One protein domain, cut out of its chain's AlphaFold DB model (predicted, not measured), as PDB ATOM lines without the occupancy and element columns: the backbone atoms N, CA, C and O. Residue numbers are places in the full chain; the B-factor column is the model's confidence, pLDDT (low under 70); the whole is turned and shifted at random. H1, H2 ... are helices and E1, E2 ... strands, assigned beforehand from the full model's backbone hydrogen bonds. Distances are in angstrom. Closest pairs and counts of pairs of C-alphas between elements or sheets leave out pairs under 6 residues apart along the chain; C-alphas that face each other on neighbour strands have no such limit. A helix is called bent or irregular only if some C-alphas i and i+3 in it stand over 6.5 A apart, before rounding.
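What this domain is: This is residues 333 to 408 of the 423 residues of the protein "Hypothetical protein" of Polarella glacialis (UniProt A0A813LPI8). One long helix, H1, makes one side of a triangle of helices; the short H2 goes from beside H1 near residue 351 to the first residues of H3, where the two make a corner, and H3 packs on residues 335 to 343 of H1. From the corner a long loop, residues 377 to 391, reaches away from the helices and folds back to the short strand E1. The printed part has 76 residues, with three named helices and one named strand in the order H1, H2, E1, H3, and is mostly helix. It is only just loose, close to compact, with a radius of gyration of the C-alphas of 14.0 A, and it spans 40 by 31 by 19 A.

How they stand to each other: H1, residues 333 to 357, has a kink of 28 degrees near residue 351. It is neither bent nor irregular, but only just: C-alphas 351 and 354 are 6.5 A apart. H2, residues 367 to 376, only just touches H1, with 3 pairs of C-alphas within 8 A, and H1 takes part with residues 347 to 351 alone. Their closest C-alphas, those of Tyr 351 and Leu 370, are 6.8 A apart; the helices run opposite ways at a steep tilt of 48 degrees. E1, residues 392 to 394, pairs with no named strand, but residues 378 to 379 pair antiparallel with it. H1 and E1 are apart. H3, residues 397 to 408, touches H1 at residues 335 to 343 alone, closest at the C-alphas of Val 339 and Lys 404, 5.8 A, opposite ways at a steep tilt of 51 degrees. H2 and H3 touch only at their ends, closest at the C-alphas of Glu 375 and Leu 397, 4.8 A, the same way at a steep tilt of 53 degrees. In H2 and H3 every O i to N i+4 pair is within hydrogen-bond range; in H1, 19 of 21 are.

Where its parts are: H1 begins at C-alpha 333, (6.928, -70.271, 35.448), and measures 35.3 A to C-alpha 357. H2 measures 14.1 A from C-alpha 367, (13.866, -40.089, 38.521), to C-alpha 376. E1 measures 5.0 A. H3 measures 16.4 A and ends at C-alpha 408, (1.170, -67.067, 44.348).

The domain as a whole: The two C-alphas farthest apart, those of Glu 333 and Cys 385, are 43.6 A apart. The printed part has no cut. The link from H2 to E1 is long, with 15 residues; that from H1 to H2 is short and that from E1 to H3 tight. Residues 356 to 361 stand free. The mean pLDDT of the printed part is 76.4, and residues 349 to 363 and 380 to 392 are under 70.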
ATOM      1  N   GLU A 333       6.816 -71.292  36.494       97.94
ATOM      2  CA  GLU A 333       6.928 -70.271  35.448       97.94
ATOM      3  C   GLU A 333       5.707 -69.340  35.425       97.94
ATOM      4  O   GLU A 333       5.871 -68.121  35.317       97.94
ATOM      5  N   ASP A 334       4.498 -69.885  35.614       96.88
ATOM      6  CA  ASP A 334       3.275 -69.080  35.749       96.88
ATOM      7  C   ASP A 334       3.383 -68.126  36.946       96.88
ATOM      8  O   ASP A 334       3.042 -66.947  36.840       96.88
ATOM      9  N   ILE A 335       3.898 -68.634  38.075       97.62
ATOM     10  CA  ILE A 335       4.111 -67.854  39.298       97.62
ATOM     11  C   ILE A 335       5.066 -66.689  39.027       97.62
ATOM     12  O   ILE A 335       4.709 -65.545  39.301       97.62
ATOM     13  N   GLU A 336       6.255 -66.948  38.476       97.94
ATOM     14  CA  GLU A 336       7.232 -65.883  38.214       97.94
ATOM     15  C   GLU A 336       6.696 -64.852  37.213       97.94
ATOM     16  O   GLU A 336       6.860 -63.650  37.417       97.94
ATOM     17  N   THR A 337       5.980 -65.300  36.179       97.19
ATOM     18  CA  THR A 337       5.352 -64.404  35.199       97.19
ATOM     19  C   THR A 337       4.337 -63.476  35.868       97.19
ATOM     20  O   THR A 337       4.384 -62.259  35.676       97.19
ATOM     21  N   LEU A 338       3.444 -64.021  36.700       96.25
ATOM     22  CA  LEU A 338       2.447 -63.235  37.428       96.25
ATOM     23  C   LEU A 338       3.089 -62.279  38.437       96.25
ATOM     24  O   LEU A 338       2.642 -61.138  38.559       96.25
ATOM     25  N   VAL A 339       4.143 -62.712  39.133       96.75
ATOM     26  CA  VAL A 339       4.896 -61.863  40.065       96.75
ATOM     27  C   VAL A 339       5.487 -60.660  39.333       96.75
ATOM     28  O   VAL A 339       5.268 -59.529  39.768       96.75
ATOM     29  N   GLU A 340       6.181 -60.861  38.212       96.19
ATOM     30  CA  GLU A 340       6.770 -59.747  37.461       96.19
ATOM     31  C   GLU A 340       5.694 -58.827  36.861       96.19
ATOM     32  O   GLU A 340       5.823 -57.607  36.953       96.19
ATOM     33  N   CYS A 341       4.575 -59.367  36.357       94.62
ATOM     34  CA  CYS A 341       3.439 -58.547  35.914       94.62
ATOM     35  C   CYS A 341       2.865 -57.678  37.048       94.62
ATOM     36  O   CYS A 341       2.598 -56.489  36.852       94.62
ATOM     37  N   GLN A 342       2.698 -58.239  38.249       93.00
ATOM     38  CA  GLN A 342       2.219 -57.498  39.419       93.00
ATOM     39  C   GLN A 342       3.202 -56.411  39.857       93.00
ATOM     40  O   GLN A 342       2.780 -55.312  40.241       93.00
ATOM     41  N   LEU A 343       4.503 -56.708  39.817       92.38
ATOM     42  CA  LEU A 343       5.553 -55.752  40.149       92.38
ATOM     43  C   LEU A 343       5.600 -54.610  39.139       92.38
ATOM     44  O   LEU A 343       5.678 -53.467  39.571       92.38
ATOM     45  N   GLU A 344       5.476 -54.882  37.842       90.81
ATOM     46  CA  GLU A 344       5.481 -53.848  36.801       90.81
ATOM     47  C   GLU A 344       4.255 -52.929  36.907       90.81
ATOM     48  O   GLU A 344       4.382 -51.705  36.858       90.81
ATOM     49  N   MET A 345       3.064 -53.475  37.176       85.81
ATOM     50  CA  MET A 345       1.894 -52.629  37.443       85.81
ATOM     51  C   MET A 345       2.071 -51.804  38.721       85.81
ATOM     52  O   MET A 345       1.803 -50.603  38.738       85.81
ATOM     53  N   SER A 346       2.571 -52.426  39.793       84.06
ATOM     54  CA  SER A 346       2.868 -51.729  41.052       84.06
ATOM     55  C   SER A 346       3.942 -50.655  40.874       84.06
ATOM     56  O   SER A 346       3.933 -49.658  41.602       84.06
ATOM     57  N   ARG A 347       4.854 -50.853  39.912       83.94
ATOM     58  CA  ARG A 347       5.872 -49.890  39.510       83.94
ATOM     59  C   ARG A 347       5.183 -48.631  39.033       83.94
ATOM     60  O   ARG A 347       5.358 -47.621  39.695       83.94
ATOM     61  N   GLY A 348       4.305 -48.706  38.031       73.81
ATOM     62  CA  GLY A 348       3.517 -47.555  37.562       73.81
ATOM     63  C   GLY A 348       2.892 -46.749  38.711       73.81
ATOM     64  O   GLY A 348       3.120 -45.545  38.828       73.81
ATOM     65  N   TYR A 349       2.252 -47.432  39.666       69.19
ATOM     66  CA  TYR A 349       1.696 -46.781  40.857       69.19
ATOM     67  C   TYR A 349       2.739 -46.090  41.751       69.19
ATOM     68  O   TYR A 349       2.448 -45.036  42.308       69.19
ATOM     69  N   CYS A 350       3.948 -46.629  41.908       64.94
ATOM     70  CA  CYS A 350       4.990 -46.006  42.734       64.94
ATOM     71  C   CYS A 350       5.688 -44.809  42.072       64.94
ATOM     72  O   CYS A 350       6.252 -43.994  42.796       64.94
ATOM     73  N   TYR A 351       5.665 -44.666  40.745       65.94
ATOM     74  CA  TYR A 351       6.195 -43.457  40.088       65.94
ATOM     75  C   TYR A 351       5.129 -42.363  40.012       65.94
ATOM     76  O   TYR A 351       5.435 -41.182  40.182       65.94
ATOM     77  N   GLU A 352       3.872 -42.750  39.797       59.97
ATOM     78  CA  GLU A 352       2.777 -41.805  39.575       59.97
ATOM     79  C   GLU A 352       2.140 -41.321  40.883       59.97
ATOM     80  O   GLU A 352       1.895 -40.126  41.044       59.97
ATOM     81  N   LYS A 353       1.917 -42.203  41.863       57.50
ATOM     82  CA  LYS A 353       1.142 -41.874  43.071       57.50
ATOM     83  C   LYS A 353       1.897 -41.001  44.090       57.50
ATOM     84  O   LYS A 353       1.304 -40.040  44.575       57.50
ATOM     85  N   PRO A 354       3.201 -41.204  44.379       53.72
ATOM     86  CA  PRO A 354       3.961 -40.298  45.250       53.72
ATOM     87  C   PRO A 354       4.150 -38.894  44.664       53.72
ATOM     88  O   PRO A 354       4.298 -37.938  45.422       53.72
ATOM     89  N   ARG A 355       4.103 -38.740  43.330       51.09
ATOM     90  CA  ARG A 355       4.034 -37.412  42.695       51.09
ATOM     91  C   ARG A 355       2.701 -36.711  42.986       51.09
ATOM     92  O   ARG A 355       2.663 -35.489  42.980       51.09
ATOM     93  N   LEU A 356       1.628 -37.455  43.253       43.78
ATOM     94  CA  LEU A 356       0.272 -36.920  43.391       43.78
ATOM     95  C   LEU A 356      -0.204 -36.768  44.847       43.78
ATOM     96  O   LEU A 356      -1.034 -35.900  45.108       43.78
ATOM     97  N   GLU A 357       0.291 -37.578  45.791       49.47
ATOM     98  CA  GLU A 357      -0.344 -37.723  47.120       49.47
ATOM     99  C   GLU A 357       0.589 -37.527  48.337       49.47
ATOM    100  O   GLU A 357       0.111 -37.434  49.467       49.47
ATOM    101  N   GLU A 358       1.910 -37.432  48.150       56.00
ATOM    102  CA  GLU A 358       2.899 -37.357  49.241       56.00
ATOM    103  C   GLU A 358       3.571 -35.970  49.360       56.00
ATOM    104  O   GLU A 358       3.496 -35.174  48.424       56.00
ATOM    105  N   PRO A 359       4.203 -35.612  50.509       54.84
ATOM    106  CA  PRO A 359       4.735 -34.267  50.752       54.84
ATOM    107  C   PRO A 359       5.570 -33.747  49.580       54.84
ATOM    108  O   PRO A 359       6.397 -34.484  49.041       54.84
ATOM    109  N   ALA A 360       5.390 -32.458  49.248       60.41
ATOM    110  CA  ALA A 360       5.960 -31.747  48.091       60.41
ATOM    111  C   ALA A 360       7.450 -32.033  47.802       60.41
ATOM    112  O   ALA A 360       7.921 -31.881  46.676       60.41
ATOM    113  N   SER A 361       8.195 -32.504  48.804       64.44
ATOM    114  CA  SER A 361       9.551 -33.032  48.683       64.44
ATOM    115  C   SER A 361       9.735 -34.217  47.726       64.44
ATOM    116  O   SER A 361      10.885 -34.463  47.372       64.44
ATOM    117  N   TRP A 362       8.687 -34.966  47.348       66.88
ATOM    118  CA  TRP A 362       8.771 -36.086  46.390       66.88
ATOM    119  C   TRP A 362       8.441 -35.683  44.953       66.88
ATOM    120  O   TRP A 362       9.055 -36.207  44.026       66.88
ATOM    121  N   LEU A 363       7.547 -34.705  44.773       67.50
ATOM    122  CA  LEU A 363       7.107 -34.217  43.462       67.50
ATOM    123  C   LEU A 363       8.282 -33.778  42.570       67.50
ATOM    124  O   LEU A 363       8.252 -33.976  41.359       67.50
ATOM    125  N   HIS A 364       9.329 -33.214  43.175       71.44
ATOM    126  CA  HIS A 364      10.502 -32.688  42.471       71.44
ATOM    127  C   HIS A 364      11.742 -33.589  42.565       71.44
ATOM    128  O   HIS A 364      12.841 -33.152  42.217       71.44
ATOM    129  N   ARG A 365      11.617 -34.824  43.073       75.69
ATOM    130  CA  ARG A 365      12.772 -35.729  43.152       75.69
ATOM    131  C   ARG A 365      13.184 -36.178  41.748       75.69
ATOM    132  O   ARG A 365      12.313 -36.537  40.958       75.69
ATOM    133  N   PRO A 366      14.495 -36.199  41.441       83.25
ATOM    134  CA  PRO A 366      14.989 -36.809  40.213       83.25
ATOM    135  C   PRO A 366      14.532 -38.267  40.092       83.25
ATOM    136  O   PRO A 366      14.454 -38.967  41.100       83.25
ATOM    137  N   GLU A 367      14.301 -38.723  38.859       82.81
ATOM    138  CA  GLU A 367      13.866 -40.089  38.521       82.81
ATOM    139  C   GLU A 367      14.713 -41.169  39.226       82.81
ATOM    140  O   GLU A 367      14.177 -42.128  39.769       82.81
ATOM    141  N   GLU A 368      16.029 -40.961  39.313       86.31
ATOM    142  CA  GLU A 368      16.975 -41.854  39.996       86.31
ATOM    143  C   GLU A 368      16.641 -42.068  41.481       86.31
ATOM    144  O   GLU A 368      16.735 -43.178  41.989       86.31
ATOM    145  N   HIS A 369      16.176 -41.033  42.188       82.88
ATOM    146  CA  HIS A 369      15.789 -41.182  43.593       82.88
ATOM    147  C   HIS A 369      14.496 -41.991  43.742       82.88
ATOM    148  O   HIS A 369      14.335 -42.697  44.735       82.88
ATOM    149  N   LEU A 370      13.580 -41.889  42.774       81.69
ATOM    150  CA  LEU A 370      12.361 -42.701  42.737       81.69
ATOM    151  C   LEU A 370      12.699 -44.161  42.410       81.69
ATOM    152  O   LEU A 370      12.170 -45.064  43.052       81.69
ATOM    153  N   GLN A 371      13.633 -44.384  41.479       85.62
ATOM    154  CA  GLN A 371      14.174 -45.707  41.173       85.62
ATOM    155  C   GLN A 371      14.826 -46.337  42.410       85.62
ATOM    156  O   GLN A 371      14.469 -47.455  42.770       85.62
ATOM    157  N   ASN A 372      15.696 -45.608  43.114       86.94
ATOM    158  CA  ASN A 372      16.344 -46.110  44.327       86.94
ATOM    159  C   ASN A 372      15.313 -46.402  45.427       86.94
ATOM    160  O   ASN A 372      15.359 -47.457  46.049       86.94
ATOM    161  N   ALA A 373      14.322 -45.526  45.623       83.75
ATOM    162  CA  ALA A 373      13.228 -45.766  46.567       83.75
ATOM    163  C   ALA A 373      12.386 -47.005  46.204       83.75
ATOM    164  O   ALA A 373      11.903 -47.708  47.092       83.75
ATOM    165  N   TRP A 374      12.205 -47.293  44.914       87.19
ATOM    166  CA  TRP A 374      11.546 -48.508  44.440       87.19
ATOM    167  C   TRP A 374      12.411 -49.757  44.677       87.19
ATOM    168  O   TRP A 374      11.925 -50.766  45.193       87.19
ATOM    169  N   GLU A 375      13.689 -49.712  44.319       90.69
ATOM    170  CA  GLU A 375      14.596 -50.857  44.423       90.69
ATOM    171  C   GLU A 375      14.925 -51.194  45.879       90.69
ATOM    172  O   GLU A 375      14.703 -52.323  46.327       90.69
ATOM    173  N   GLU A 376      15.385 -50.198  46.628       89.00
ATOM    174  CA  GLU A 376      15.908 -50.332  47.987       89.00
ATOM    175  C   GLU A 376      14.840 -50.122  49.063       89.00
ATOM    176  O   GLU A 376      15.062 -50.458  50.225       89.00
ATOM    177  N   GLY A 377      13.666 -49.611  48.690       86.44
ATOM    178  CA  GLY A 377      12.607 -49.254  49.626       86.44
ATOM    179  C   GLY A 377      12.831 -47.897  50.301       86.44
ATOM    180  O   GLY A 377      13.839 -47.219  50.124       86.44
ATOM    181  N   VAL A 378      11.862 -47.494  51.120       80.69
ATOM    182  CA  VAL A 378      11.934 -46.291  51.959       80.69
ATOM    183  C   VAL A 378      11.678 -46.704  53.397       80.69
ATOM    184  O   VAL A 378      10.571 -47.119  53.742       80.69
ATOM    185  N   ALA A 379      12.702 -46.600  54.240       74.62
ATOM    186  CA  ALA A 379      12.582 -46.900  55.662       74.62
ATOM    187  C   ALA A 379      11.652 -45.890  56.362       74.62
ATOM    188  O   ALA A 379      11.761 -44.678  56.163       74.62
ATOM    189  N   GLU A 380      10.756 -46.384  57.212       64.19
ATOM    190  CA  GLU A 380       9.926 -45.575  58.102       64.19
ATOM    191  C   GLU A 380      10.573 -45.551  59.490       64.19
ATOM    192  O   GLU A 380      10.577 -46.537  60.221       64.19
ATOM    193  N   TRP A 381      11.157 -44.413  59.869       53.66
ATOM    194  CA  TRP A 381      11.938 -44.307  61.107       53.66
ATOM    195  C   TRP A 381      11.092 -44.131  62.382       53.66
ATOM    196  O   TRP A 381      11.668 -44.011  63.461       53.66
ATOM    197  N   TRP A 382       9.756 -44.086  62.294       43.31
ATOM    198  CA  TRP A 382       8.890 -43.711  63.419       43.31
ATOM    199  C   TRP A 382       7.619 -44.569  63.546       43.31
ATOM    200  O   TRP A 382       6.588 -44.249  62.970       43.31
ATOM    201  N   LYS A 383       7.660 -45.575  64.433       42.03
ATOM    202  CA  LYS A 383       6.520 -46.032  65.258       42.03
ATOM    203  C   LYS A 383       7.031 -46.405  66.664       42.03
ATOM    204  O   LYS A 383       7.200 -47.573  66.991       42.03
ATOM    205  N   GLY A 384       7.299 -45.393  67.499       48.34
ATOM    206  CA  GLY A 384       7.681 -45.551  68.916       48.34
ATOM    207  C   GLY A 384       9.179 -45.403  69.231       48.34
ATOM    208  O   GLY A 384      10.005 -45.185  68.351       48.34
ATOM    209  N   CYS A 385       9.536 -45.501  70.518       39.25
ATOM    210  CA  CYS A 385      10.909 -45.326  71.028       39.25
ATOM    211  C   CYS A 385      11.874 -46.478  70.677       39.25
ATOM    212  O   CYS A 385      13.025 -46.460  71.113       39.25
ATOM    213  N   GLN A 386      11.431 -47.485  69.923       38.34
ATOM    214  CA  GLN A 386      12.276 -48.591  69.481       38.34
ATOM    215  C   GLN A 386      12.654 -48.405  68.009       38.34
ATOM    216  O   GLN A 386      11.835 -48.570  67.112       38.34
ATOM    217  N   LYS A 387      13.929 -48.073  67.768       38.06
ATOM    218  CA  LYS A 387      14.559 -48.146  66.445       38.06
ATOM    219  C   LYS A 387      14.755 -49.617  66.070       38.06
ATOM    220  O   LYS A 387      15.799 -50.187  66.377       38.06
ATOM    221  N   THR A 388      13.778 -50.236  65.421       43.56
ATOM    222  CA  THR A 388      13.982 -51.510  64.717       43.56
ATOM    223  C   THR A 388      13.861 -51.282  63.213       43.56
ATOM    224  O   THR A 388      12.978 -50.578  62.735       43.56
ATOM    225  N   SER A 389      14.779 -51.874  62.451       43.03
ATOM    226  CA  SER A 389      14.928 -51.769  60.991       43.03
ATOM    227  C   SER A 389      13.824 -52.480  60.185       43.03
ATOM    228  O   SER A 389      14.059 -52.874  59.046       43.03
ATOM    229  N   MET A 390      12.644 -52.711  60.773       51.22
ATOM    230  CA  MET A 390      11.587 -53.559  60.195       51.22
ATOM    231  C   MET A 390      10.382 -52.791  59.641       51.22
ATOM    232  O   MET A 390       9.488 -53.406  59.064       51.22
ATOM    233  N   PHE A 391      10.344 -51.466  59.778       63.97
ATOM    234  CA  PHE A 391       9.231 -50.659  59.287       63.97
ATOM    235  C   PHE A 391       9.632 -49.966  57.985       63.97
ATOM    236  O   PHE A 391      10.495 -49.091  57.958       63.97
ATOM    237  N   TRP A 392       9.033 -50.415  56.883       69.56
ATOM    238  CA  TRP A 392       9.208 -49.838  55.556       69.56
ATOM    239  C   TRP A 392       7.958 -49.043  55.200       69.56
ATOM    240  O   TRP A 392       6.878 -49.626  55.129       69.56
ATOM    241  N   ARG A 393       8.117 -47.751  54.898       74.56
ATOM    242  CA  ARG A 393       7.070 -46.962  54.237       74.56
ATOM    243  C   ARG A 393       6.794 -47.546  52.853       74.56
ATOM    244  O   ARG A 393       5.651 -47.786  52.485       74.56
ATOM    245  N   HIS A 394       7.871 -47.846  52.126       79.19
ATOM    246  CA  HIS A 394       7.839 -48.602  50.877       79.19
ATOM    247  C   HIS A 394       8.792 -49.786  50.993       79.19
ATOM    248  O   HIS A 394       9.980 -49.605  51.249       79.19
ATOM    249  N   LYS A 395       8.273 -51.008  50.844       85.94
ATOM    250  CA  LYS A 395       9.086 -52.229  50.919       85.94
ATOM    251  C   LYS A 395      10.073 -52.281  49.735       85.94
ATOM    252  O   LYS A 395       9.659 -51.938  48.625       85.94
ATOM    253  N   PRO A 396      11.315 -52.763  49.924       90.06
ATOM    254  CA  PRO A 396      12.264 -52.968  48.831       90.06
ATOM    255  C   PRO A 396      11.694 -53.895  47.756       90.06
ATOM    256  O   PRO A 396      10.852 -54.754  48.050       90.06
ATOM    257  N   LEU A 397      12.166 -53.769  46.514       92.62
ATOM    258  CA  LEU A 397      11.726 -54.618  45.401       92.62
ATOM    259  C   LEU A 397      11.911 -56.109  45.713       92.62
ATOM    260  O   LEU A 397      10.987 -56.891  45.505       92.62
ATOM    261  N   ALA A 398      13.060 -56.492  46.279       94.62
ATOM    262  CA  ALA A 398      13.345 -57.883  46.637       94.62
ATOM    263  C   ALA A 398      12.314 -58.461  47.625       94.62
ATOM    264  O   ALA A 398      11.829 -59.572  47.436       94.62
ATOM    265  N   VAL A 399      11.922 -57.676  48.635       92.25
ATOM    266  CA  VAL A 399      10.913 -58.083  49.626       92.25
ATOM    267  C   VAL A 399       9.531 -58.180  48.988       92.25
ATOM    268  O   VAL A 399       8.793 -59.119  49.262       92.25
ATOM    269  N   ARG A 400       9.159 -57.227  48.125       92.44
ATOM    270  CA  ARG A 400       7.863 -57.262  47.430       92.44
ATOM    271  C   ARG A 400       7.752 -58.456  46.497       92.44
ATOM    272  O   ARG A 400       6.727 -59.127  46.525       92.44
ATOM    273  N   ARG A 401       8.806 -58.734  45.727       96.12
ATOM    274  CA  ARG A 401       8.897 -59.917  44.870       96.12
ATOM    275  C   ARG A 401       8.690 -61.190  45.682       96.12
ATOM    276  O   ARG A 401       7.862 -62.008  45.305       96.12
ATOM    277  N   GLU A 402       9.385 -61.321  46.809       97.00
ATOM    278  CA  GLU A 402       9.265 -62.509  47.653       97.00
ATOM    279  C   GLU A 402       7.866 -62.661  48.254       97.00
ATOM    280  O   GLU A 402       7.280 -63.732  48.170       97.00
ATOM    281  N   LEU A 403       7.275 -61.581  48.774       95.00
ATOM    282  CA  LEU A 403       5.903 -61.614  49.287       95.00
ATOM    283  C   LEU A 403       4.891 -62.018  48.204       95.00
ATOM    284  O   LEU A 403       4.008 -62.828  48.468       95.00
ATOM    285  N   LYS A 404       5.027 -61.493  46.978       96.00
ATOM    286  CA  LYS A 404       4.159 -61.887  45.861       96.00
ATOM    287  C   LYS A 404       4.372 -63.337  45.449       96.00
ATOM    288  O   LYS A 404       3.395 -64.036  45.209       96.00
ATOM    289  N   ARG A 405       5.617 -63.812  45.427       97.81
ATOM    290  CA  ARG A 405       5.928 -65.224  45.179       97.81
ATOM    291  C   ARG A 405       5.281 -66.126  46.228       97.81
ATOM    292  O   ARG A 405       4.637 -67.099  45.856       97.81
ATOM    293  N   MET A 406       5.398 -65.783  47.512       97.38
ATOM    294  CA  MET A 406       4.747 -66.515  48.604       97.38
ATOM    295  C   MET A 406       3.225 -66.572  48.418       97.38
ATOM    296  O   MET A 406       2.648 -67.652  48.526       97.38
ATOM    297  N   ASP A 407       2.592 -65.441  48.088       96.50
ATOM    298  CA  ASP A 407       1.150 -65.382  47.819       96.50
ATOM    299  C   ASP A 407       0.758 -66.312  46.658       96.50
ATOM    300  O   ASP A 407      -0.168 -67.108  46.789       96.50
ATOM    301  N   MET A 408       1.478 -66.256  45.532       97.62
ATOM    302  CA  MET A 408       1.170 -67.067  44.348       97.62
ATOM    303  C   MET A 408       1.431 -68.566  44.572       97.62
ATOM    304  O   MET A 408       0.643 -69.392  44.113       97.62
TER     305      MET A 408